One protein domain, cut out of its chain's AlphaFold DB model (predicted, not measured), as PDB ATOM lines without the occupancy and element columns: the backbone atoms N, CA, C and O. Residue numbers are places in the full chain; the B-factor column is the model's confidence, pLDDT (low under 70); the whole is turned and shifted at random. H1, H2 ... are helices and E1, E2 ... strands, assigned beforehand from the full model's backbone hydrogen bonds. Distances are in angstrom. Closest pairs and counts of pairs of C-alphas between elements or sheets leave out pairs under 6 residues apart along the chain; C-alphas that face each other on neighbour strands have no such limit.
ATOM      1  N   ASN A 288       2.328 -14.788 -10.265       84.69
ATOM      2  CA  ASN A 288       1.884 -15.027 -11.648       84.69
ATOM      3  C   ASN A 288       0.496 -15.678 -11.798       84.69
ATOM      4  O   ASN A 288       0.133 -16.068 -12.904       84.69
ATOM      5  N   TYR A 289      -0.288 -15.777 -10.725       84.38
ATOM      6  CA  TYR A 289      -1.696 -16.169 -10.775       84.38
ATOM      7  C   TYR A 289      -2.598 -15.049 -10.238       84.38
ATOM      8  O   TYR A 289      -2.177 -14.214  -9.434       84.38
ATOM      9  N   TYR A 290      -3.851 -15.028 -10.679       81.06
ATOM     10  CA  TYR A 290      -4.884 -14.095 -10.235       81.06
ATOM     11  C   TYR A 290      -6.152 -14.848  -9.828       81.06
ATOM     12  O   TYR A 290      -6.383 -15.975 -10.266       81.06
ATOM     13  N   GLN A 291      -6.997 -14.239  -8.992       74.94
ATOM     14  CA  GLN A 291      -8.304 -14.820  -8.676       74.94
ATOM     15  C   GLN A 291      -9.290 -14.617  -9.829       74.94
ATOM     16  O   GLN A 291      -9.743 -13.495 -10.059       74.94
ATOM     17  N   SER A 292      -9.675 -15.701 -10.502       73.50
ATOM     18  CA  SER A 292     -10.808 -15.712 -11.424       73.50
ATOM     19  C   SER A 292     -12.096 -15.978 -10.646       73.50
ATOM     20  O   SER A 292     -12.333 -17.085 -10.154       73.50
ATOM     21  N   SER A 293     -12.932 -14.946 -10.532       65.75
ATOM     22  CA  SER A 293     -14.274 -15.036  -9.957       65.75
ATOM     23  C   SER A 293     -15.295 -15.133 -11.087       65.75
ATOM     24  O   SER A 293     -15.704 -14.114 -11.634       65.75
ATOM     25  N   ALA A 294     -15.739 -16.340 -11.441       56.75
ATOM     26  CA  ALA A 294     -16.995 -16.469 -12.173       56.75
ATOM     27  C   ALA A 294     -18.139 -16.367 -11.153       56.75
ATOM     28  O   ALA A 294     -18.145 -17.095 -10.159       56.75
ATOM     29  N   SER A 295     -19.079 -15.445 -11.361       45.44
ATOM     30  CA  SER A 295     -20.239 -15.245 -10.485       45.44
ATOM     31  C   SER A 295     -20.934 -16.582 -10.182       45.44
ATOM     32  O   SER A 295     -21.503 -17.198 -11.078       45.44
ATOM     33  N   GLY A 296     -20.872 -17.043  -8.926       48.22
ATOM     34  CA  GLY A 296     -21.505 -18.292  -8.475       48.22
ATOM     35  C   GLY A 296     -20.649 -19.570  -8.539       48.22
ATOM     36  O   GLY A 296     -21.131 -20.618  -8.114       48.22
ATOM     37  N   ALA A 297     -19.396 -19.511  -9.002       53.06
ATOM     38  CA  ALA A 297     -18.442 -20.627  -8.971       53.06
ATOM     39  C   ALA A 297     -17.454 -20.497  -7.789       53.06
ATOM     40  O   ALA A 297     -17.253 -19.387  -7.286       53.06
ATOM     41  N   PRO A 298     -16.820 -21.592  -7.319       55.34
ATOM     42  CA  PRO A 298     -15.728 -21.479  -6.357       55.34
ATOM     43  C   PRO A 298     -14.612 -20.606  -6.947       55.34
ATOM     44  O   PRO A 298     -14.274 -20.747  -8.124       55.34
ATOM     45  N   LEU A 299     -14.054 -19.705  -6.129       66.56
ATOM     46  CA  LEU A 299     -12.874 -18.910  -6.493       66.56
ATOM     47  C   LEU A 299     -11.806 -19.856  -7.064       66.56
ATOM     48  O   LEU A 299     -11.671 -20.971  -6.586       66.56
ATOM     49  N   THR A 300     -11.073 -19.476  -8.102       72.31
ATOM     50  CA  THR A 300      -9.967 -20.290  -8.638       72.31
ATOM     51  C   THR A 300      -8.789 -19.384  -8.964       72.31
ATOM     52  O   THR A 300      -8.973 -18.193  -9.208       72.31
ATOM     53  N   CYS A 301      -7.568 -19.921  -8.926       78.38
ATOM     54  CA  CYS A 301      -6.377 -19.182  -9.338       78.38
ATOM     55  C   CYS A 301      -6.122 -19.424 -10.830       78.38
ATOM     56  O   CYS A 301      -5.644 -20.492 -11.212       78.38
ATOM     57  N   GLY A 302      -6.445 -18.438 -11.665       81.62
ATOM     58  CA  GLY A 302      -6.093 -18.419 -13.083       81.62
ATOM     59  C   GLY A 302      -4.644 -17.978 -13.274       81.62
ATOM     60  O   GLY A 302      -4.162 -17.109 -12.550       81.62
ATOM     61  N   ALA A 303      -3.926 -18.580 -14.222       86.00
ATOM     62  CA  ALA A 303      -2.586 -18.116 -14.578       86.00
ATOM     63  C   ALA A 303      -2.678 -16.764 -15.294       86.00
ATOM     64  O   ALA A 303      -3.547 -16.571 -16.145       86.00
ATOM     65  N   CYS A 304      -1.772 -15.843 -14.978       87.06
ATOM     66  CA  CYS A 304      -1.655 -14.607 -15.732       87.06
ATOM     67  C   CYS A 304      -1.320 -14.898 -17.207       87.06
ATOM     68  O   CYS A 304      -0.537 -15.813 -17.483       87.06
ATOM     69  N   PRO A 305      -1.888 -14.132 -18.156       88.12
ATOM     70  CA  PRO A 305      -1.553 -14.245 -19.572       88.12
ATOM     71  C   PRO A 305      -0.051 -14.123 -19.840       88.12
ATOM     72  O   PRO A 305       0.691 -13.527 -19.054       88.12
ATOM     73  N   THR A 306       0.398 -14.631 -20.986       86.31
ATOM     74  CA  THR A 306       1.790 -14.492 -21.430       86.31
ATOM     75  C   THR A 306       2.249 -13.030 -21.375       86.31
ATOM     76  O   THR A 306       1.471 -12.117 -21.646       86.31
ATOM     77  N   ASP A 307       3.511 -12.819 -20.987       86.25
ATOM     78  CA  ASP A 307       4.122 -11.497 -20.791       86.25
ATOM     79  C   ASP A 307       3.457 -10.610 -19.731       86.25
ATOM     80  O   ASP A 307       3.682  -9.399 -19.687       86.25
ATOM     81  N   SER A 308       2.698 -11.211 -18.818       88.44
ATOM     82  CA  SER A 308       2.181 -10.539 -17.635       88.44
ATOM     83  C   SER A 308       2.540 -11.285 -16.357       88.44
ATOM     84  O   SER A 308       2.833 -12.480 -16.358       88.44
ATOM     85  N   LYS A 309       2.552 -10.550 -15.250       88.94
ATOM     86  CA  LYS A 309       2.867 -11.062 -13.921       88.94
ATOM     87  C   LYS A 309       1.950 -10.452 -12.881       88.94
ATOM     88  O   LYS A 309       1.414  -9.354 -13.050       88.94
ATOM     89  N   SER A 310       1.839 -11.148 -11.769       87.25
ATOM     90  CA  SER A 310       1.096 -10.713 -10.600       87.25
ATOM     91  C   SER A 310       1.898 -11.049  -9.345       87.25
ATOM     92  O   SER A 310       2.689 -11.998  -9.327       87.25
ATOM     93  N   ALA A 311       1.730 -10.248  -8.296       81.38
ATOM     94  CA  ALA A 311       2.306 -10.570  -7.000       81.38
ATOM     95  C   ALA A 311       1.577 -11.779  -6.393       81.38
ATOM     96  O   ALA A 311       0.423 -12.061  -6.720       81.38
ATOM     97  N   ALA A 312       2.232 -12.490  -5.475       77.56
ATOM     98  CA  ALA A 312       1.527 -13.480  -4.667       77.56
ATOM     99  C   ALA A 312       0.376 -12.792  -3.906       77.56
ATOM    100  O   ALA A 312       0.552 -11.710  -3.346       77.56
ATOM    101  N   GLY A 313      -0.809 -13.402  -3.921       72.00
ATOM    102  CA  GLY A 313      -2.028 -12.811  -3.362       72.00
ATOM    103  C   GLY A 313      -2.649 -11.690  -4.199       72.00
ATOM    104  O   GLY A 313      -3.479 -10.945  -3.677       72.00
ATOM    105  N   SER A 314      -2.276 -11.561  -5.479       73.56
ATOM    106  CA  SER A 314      -2.903 -10.617  -6.409       73.56
ATOM    107  C   SER A 314      -4.416 -10.841  -6.541       73.56
ATOM    108  O   SER A 314      -4.897 -11.967  -6.687       73.56
ATOM    109  N   LYS A 315      -5.163  -9.733  -6.474       66.81
ATOM    110  CA  LYS A 315      -6.620  -9.685  -6.262       66.81
ATOM    111  C   LYS A 315      -7.372  -9.267  -7.525       66.81
ATOM    112  O   LYS A 315      -6.834  -8.495  -8.305       66.81
ATOM    113  N   THR A 316      -8.643  -9.676  -7.622       65.25
ATOM    114  CA  THR A 316      -9.673  -9.173  -8.560       65.25
ATOM    115  C   THR A 316      -9.389  -9.385 -10.049       65.25
ATOM    116  O   THR A 316      -8.820  -8.509 -10.694       65.25
ATOM    117  N   ASP A 317      -9.866 -10.523 -10.573       76.44
ATOM    118  CA  ASP A 317      -9.928 -10.886 -11.998       76.44
ATOM    119  C   ASP A 317      -8.604 -10.652 -12.759       76.44
ATOM    120  O   ASP A 317      -7.550 -10.384 -12.181       76.44
ATOM    121  N   ILE A 318      -8.610 -10.813 -14.075       84.56
ATOM    122  CA  ILE A 318      -7.415 -10.716 -14.918       84.56
ATOM    123  C   ILE A 318      -6.721  -9.343 -14.843       84.56
ATOM    124  O   ILE A 318      -5.538  -9.232 -15.152       84.56
ATOM    125  N   SER A 319      -7.411  -8.307 -14.354       84.31
ATOM    126  CA  SER A 319      -6.833  -6.989 -14.063       84.31
ATOM    127  C   SER A 319      -5.748  -6.998 -12.983       84.31
ATOM    128  O   SER A 319      -4.969  -6.051 -12.891       84.31
ATOM    129  N   ALA A 320      -5.659  -8.060 -12.177       85.12
ATOM    130  CA  ALA A 320      -4.573  -8.249 -11.216       85.12
ATOM    131  C   ALA A 320      -3.214  -8.525 -11.880       85.12
ATOM    132  O   ALA A 320      -2.168  -8.420 -11.229       85.12
ATOM    133  N   CYS A 321      -3.239  -8.950 -13.145       88.38
ATOM    134  CA  CYS A 321      -2.058  -9.213 -13.943       88.38
ATOM    135  C   CYS A 321      -1.599  -7.917 -14.611       88.38
ATOM    136  O   CYS A 321      -2.361  -7.203 -15.261       88.38
ATOM    137  N   THR A 322      -0.314  -7.626 -14.462       89.56
ATOM    138  CA  THR A 322       0.343  -6.470 -15.073       89.56
ATOM    139  C   THR A 322       1.256  -6.944 -16.182       89.56
ATOM    140  O   THR A 322       2.075  -7.838 -15.967       89.56
ATOM    141  N   CYS A 323       1.116  -6.360 -17.369       89.56
ATOM    142  CA  CYS A 323       2.048  -6.606 -18.458       89.56
ATOM    143  C   CYS A 323       3.465  -6.204 -18.040       89.56
ATOM    144  O   CYS A 323       3.664  -5.216 -17.330       89.56
ATOM    145  N   ASN A 324       4.451  -6.974 -18.488       87.56
ATOM    146  CA  ASN A 324       5.856  -6.717 -18.193       87.56
ATOM    147  C   ASN A 324       6.334  -5.376 -18.779       87.56
ATOM    148  O   ASN A 324       7.263  -4.780 -18.238       87.56
ATOM    149  N   ASP A 325       5.688  -4.897 -19.849       87.06
ATOM    150  CA  ASP A 325       5.961  -3.613 -20.499       87.06
ATOM    151  C   ASP A 325       5.011  -2.494 -20.020       87.06
ATOM    152  O   ASP A 325       3.786  -2.621 -20.072       87.06
ATOM    153  N   THR A 326       5.567  -1.356 -19.587       86.25
ATOM    154  CA  THR A 326       4.809  -0.200 -19.059       86.25
ATOM    155  C   THR A 326       4.016   0.566 -20.131       86.25
ATOM    156  O   THR A 326       3.036   1.261 -19.831       86.25
ATOM    157  N   ASN A 327       4.402   0.431 -21.398       85.81
ATOM    158  CA  ASN A 327       3.711   1.001 -22.551       85.81
ATOM    159  C   ASN A 327       2.652   0.044 -23.128       85.81
ATOM    160  O   ASN A 327       2.064   0.353 -24.163       85.81
ATOM    161  N   ALA A 328       2.370  -1.082 -22.465       87.00
ATOM    162  CA  ALA A 328       1.256  -1.966 -22.791       87.00
ATOM    163  C   ALA A 328      -0.060  -1.532 -22.124       87.00
ATOM    164  O   ALA A 328      -0.076  -0.838 -21.103       87.00
ATOM    165  N   ASN A 329      -1.176  -1.932 -22.725       87.25
ATOM    166  CA  ASN A 329      -2.522  -1.745 -22.204       87.25
ATOM    167  C   ASN A 329      -2.733  -2.586 -20.941       87.25
ATOM    168  O   ASN A 329      -2.179  -3.674 -20.794       87.25
ATOM    169  N   THR A 330      -3.558  -2.078 -20.030       86.62
ATOM    170  CA  THR A 330      -3.974  -2.810 -18.830       86.62
ATOM    171  C   THR A 330      -4.866  -3.988 -19.205       86.62
ATOM    172  O   THR A 330      -5.753  -3.839 -20.048       86.62
ATOM    173  N   LEU A 331      -4.668  -5.130 -18.546       86.38
ATOM    174  CA  LEU A 331      -5.493  -6.315 -18.756       86.38
ATOM    175  C   LEU A 331      -6.889  -6.134 -18.145       86.38
ATOM    176  O   LEU A 331      -7.058  -5.505 -17.100       86.38
ATOM    177  N   SER A 332      -7.895  -6.691 -18.810       84.94
ATOM    178  CA  SER A 332      -9.287  -6.733 -18.352       84.94
ATOM    179  C   SER A 332      -9.994  -7.959 -18.929       84.94
ATOM    180  O   SER A 332      -9.467  -8.629 -19.818       84.94
ATOM    181  N   SER A 333     -11.206  -8.256 -18.464       77.25
ATOM    182  CA  SER A 333     -12.006  -9.371 -18.990       77.25
ATOM    183  C   SER A 333     -12.295  -9.257 -20.497       77.25
ATOM    184  O   SER A 333     -12.527 -10.267 -21.154       77.25
ATOM    185  N   SER A 334     -12.229  -8.047 -21.066       77.50
ATOM    186  CA  SER A 334     -12.363  -7.780 -22.508       77.50
ATOM    187  C   SER A 334     -11.021  -7.629 -23.242       77.50
ATOM    188  O   SER A 334     -11.003  -7.540 -24.465       77.50
ATOM    189  N   ALA A 335      -9.904  -7.593 -22.514       81.00
ATOM    190  CA  ALA A 335      -8.551  -7.441 -23.040       81.00
ATOM    191  C   ALA A 335      -7.593  -8.351 -22.253       81.00
ATOM    192  O   ALA A 335      -6.913  -7.917 -21.324       81.00
ATOM    193  N   ASN A 336      -7.571  -9.636 -22.615       83.62
ATOM    194  CA  ASN A 336      -6.857 -10.699 -21.894       83.62
ATOM    195  C   ASN A 336      -5.435 -10.979 -22.419       83.62
ATOM    196  O   ASN A 336      -4.834 -11.992 -22.072       83.62
ATOM    197  N   THR A 337      -4.900 -10.097 -23.262       87.50
ATOM    198  CA  THR A 337      -3.562 -10.197 -23.853       87.50
ATOM    199  C   THR A 337      -2.847  -8.855 -23.774       87.50
ATOM    200  O   THR A 337      -3.443  -7.796 -23.980       87.50
ATOM    201  N   CYS A 338      -1.548  -8.892 -23.478       88.31
ATOM    202  CA  CYS A 338      -0.723  -7.693 -23.411       88.31
ATOM    203  C   CYS A 338      -0.493  -7.124 -24.817       88.31
ATOM    204  O   CYS A 338       0.181  -7.728 -25.648       88.31
ATOM    205  N   THR A 339      -1.051  -5.944 -25.083       88.31
ATOM    206  CA  THR A 339      -0.932  -5.225 -26.363       88.31
ATOM    207  C   THR A 339      -0.381  -3.825 -26.127       88.31
ATOM    208  O   THR A 339      -0.646  -3.235 -25.084       88.31
ATOM    209  N   CYS A 340       0.400  -3.273 -27.059       87.19
ATOM    210  CA  CYS A 340       0.950  -1.925 -26.904       87.19
ATOM    211  C   CYS A 340      -0.153  -0.850 -26.916       87.19
ATOM    212  O   CYS A 340      -1.134  -0.954 -27.656       87.19
ATOM    213  N   LYS A 341       0.030   0.208 -26.117       88.06
ATOM    214  CA  LYS A 341      -0.795   1.423 -26.161       88.06
ATOM    215  C   LYS A 341      -0.717   2.076 -27.542       88.06
ATOM    216  O   LYS A 341       0.293   1.976 -28.240       88.06
ATOM    217  N   THR A 342      -1.762   2.811 -27.915       85.19
ATOM    218  CA  THR A 342      -1.801   3.591 -29.159       85.19
ATOM    219  C   THR A 342      -0.583   4.513 -29.272       85.19
ATOM    220  O   THR A 342      -0.243   5.223 -28.327       85.19
ATOM    221  N   GLY A 343       0.080   4.502 -30.433       78.06
ATOM    222  CA  GLY A 343       1.314   5.260 -30.667       78.06
ATOM    223  C   GLY A 343       2.603   4.503 -30.326       78.06
ATOM    224  O   GLY A 343       3.682   5.042 -30.561       78.06
ATOM    225  N   TYR A 344       2.510   3.259 -29.844       80.50
ATOM    226  CA  TYR A 344       3.641   2.357 -29.639       80.50
ATOM    227  C   TYR A 344       3.519   1.117 -30.538       80.50
ATOM    228  O   TYR A 344       2.420   0.639 -30.806       80.50
ATOM    229  N   THR A 345       4.648   0.594 -31.015       77.44
ATOM    230  CA  THR A 345       4.723  -0.616 -31.857       77.44
ATOM    231  C   THR A 345       5.690  -1.631 -31.245       77.44
ATOM    232  O   THR A 345       6.602  -1.243 -30.512       77.44
ATOM    233  N   GLY A 346       5.484  -2.922 -31.514       75.56
ATOM    234  CA  GLY A 346       6.269  -4.022 -30.938       75.56
ATOM    235  C   GLY A 346       5.392  -5.088 -30.278       75.56
ATOM    236  O   GLY A 346       4.194  -5.168 -30.550       75.56
ATOM    237  N   SER A 347       5.990  -5.899 -29.407       73.44
ATOM    238  CA  SER A 347       5.299  -6.927 -28.619       73.44
ATOM    239  C   SER A 347       5.442  -6.566 -27.148       73.44
ATOM    240  O   SER A 347       6.543  -6.268 -26.718       73.44
ATOM    241  N   ALA A 348       4.378  -6.607 -26.350       76.25
ATOM    242  CA  ALA A 348       4.392  -6.198 -24.936       76.25
ATOM    243  C   ALA A 348       5.179  -7.148 -23.990       76.25
ATOM    244  O   ALA A 348       4.784  -7.385 -22.851       76.25
ATOM    245  N   SER A 349       6.292  -7.692 -24.479       73.94
ATOM    246  CA  SER A 349       7.217  -8.627 -23.855       73.94
ATOM    247  C   SER A 349       8.505  -7.912 -23.450       73.94
ATOM    248  O   SER A 349       8.929  -6.943 -24.085       73.94
ATOM    249  N   ALA A 350       9.199  -8.453 -22.448       63.19
ATOM    250  CA  ALA A 350      10.507  -7.941 -22.032       63.19
ATOM    251  C   ALA A 350      11.580  -8.043 -23.139       63.19
ATOM    252  O   ALA A 350      12.574  -7.321 -23.104       63.19
ATOM    253  N   ALA A 351      11.381  -8.922 -24.130       65.88
ATOM    254  CA  ALA A 351      12.311  -9.152 -25.233       65.88
ATOM    255  C   ALA A 351      12.127  -8.183 -26.418       65.88
ATOM    256  O   ALA A 351      13.014  -8.080 -27.265       65.88
ATOM    257  N   SER A 352      10.993  -7.485 -26.534       75.50
ATOM    258  CA  SER A 352      10.708  -6.587 -27.668       75.50
ATOM    259  C   SER A 352       9.800  -5.423 -27.270       75.50
ATOM    260  O   SER A 352       8.710  -5.305 -27.825       75.50
ATOM    261  N   PRO A 353      10.248  -4.552 -26.346       78.50
ATOM    262  CA  PRO A 353       9.380  -3.603 -25.669       78.50
ATOM    263  C   PRO A 353       8.652  -2.673 -26.637       78.50
ATOM    264  O   PRO A 353       9.176  -2.310 -27.691       78.50
ATOM    265  N   CYS A 354       7.459  -2.248 -26.247       84.94
ATOM    266  CA  CYS A 354       6.640  -1.286 -26.959       84.94
ATOM    267  C   CYS A 354       7.424   0.028 -27.136       84.94
ATOM    268  O   CYS A 354       7.683   0.756 -26.171       84.94
ATOM    269  N   LYS A 355       7.797   0.349 -28.384       85.12
ATOM    270  CA  LYS A 355       8.558   1.557 -28.745       85.12
ATOM    271  C   LYS A 355       7.653   2.617 -29.351       85.12
ATOM    272  O   LYS A 355       6.813   2.300 -30.193       85.12
ATOM    273  N   ALA A 356       7.857   3.868 -28.946       78.19
ATOM    274  CA  ALA A 356       7.122   5.007 -29.480       78.19
ATOM    275  C   ALA A 356       7.318   5.108 -30.999       78.19
ATOM    276  O   ALA A 356       8.433   4.978 -31.509       78.19
ATOM    277  N   ASN A 357       6.227   5.336 -31.722       73.81
ATOM    278  CA  ASN A 357       6.261   5.502 -33.162       73.81
ATOM    279  C   ASN A 357       6.986   6.813 -33.506       73.81
ATOM    280  O   ASN A 357       6.582   7.896 -33.076       73.81
ATOM    281  N   SER A 358       8.057   6.720 -34.294       60.81
ATOM    282  CA  SER A 358       8.906   7.858 -34.676       60.81
ATOM    283  C   SER A 358       8.175   8.919 -35.515       60.81
ATOM    284  O   SER A 358       8.743   9.973 -35.792       60.81
ATOM    285  N   THR A 359       6.930   8.686 -35.928       55.53
ATOM    286  CA  THR A 359       6.150   9.619 -36.752       55.53
ATOM    287  C   THR A 359       5.618  10.834 -35.985       55.53
ATOM    288  O   THR A 359       5.464  11.888 -36.596       55.53
ATOM    289  N   ASN A 360       5.436  10.765 -34.658       48.12
ATOM    290  CA  ASN A 360       5.017  11.938 -33.863       48.12
ATOM    291  C   ASN A 360       6.170  12.886 -33.489       48.12
ATOM    292  O   ASN A 360       5.921  14.048 -33.176       48.12
ATOM    293  N   ALA A 361       7.427  12.437 -33.566       45.34
ATOM    294  CA  ALA A 361       8.587  13.315 -33.384       45.34
ATOM    295  C   ALA A 361       8.833  14.222 -34.606       45.34
ATOM    296  O   ALA A 361       9.421  15.292 -34.473       45.34
ATOM    297  N   VAL A 362       8.349  13.824 -35.789       45.56
ATOM    298  CA  VAL A 362       8.539  14.578 -37.039       45.56
ATOM    299  C   VAL A 362       7.513  15.709 -37.189       45.56
ATOM    300  O   VAL A 362       7.815  16.741 -37.776       45.56
TER     301      VAL A 362
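This is residues 288 to 362 of the 377 residues of the protein "Immobilization antigen" of Tetrahymena thermophila (strain SB210) (UniProt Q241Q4). This is a rod with little regular structure: a small strand hairpin, E1 and E2, lies toward one end, looping chain without named elements fills the length, and the short helix H1 makes the other end. Two short antiparallel pairings fold the loops back, residues 308 to 309 with 322 to 323 and 344 to 345 with 355 to 356. The printed part has 75 residues, 12 of them in named elements, in the order E1, E2, H1; the class is mixed. It is loose, with a radius of gyration of the C-alphas of 14.3 A and spans of 53 by 21 by 14 A.

Find C-alpha 289 at (-1.696, -16.169, -10.775), where E1, residues 289 to 292, begins; it runs 9.1 A. E2, residues 300 to 303, runs 9.7 A. H1, residues 359 to 362, runs 5.5 A to C-alpha 362 at (8.539, 14.578, -37.039).

E1 and E2 form an antiparallel hairpin at 135 degrees; look for N 290 and O 302, 2.8 A apart, within hydrogen-bond range. E1 and H1 are apart. H1 is too short for any O i to N i+4 pair, and its 1 O i to N i+3 pair is not within range.

The C-alphas of Pro 298 and Val 362, the two farthest apart, are 53.2 A apart. The printed part has no cut, and the link from E2 to H1 is long, 55 residues. Look for pLDDT under 70 at residues 293 to 299, 315 to 316, 350 to 351 and 358 to 362.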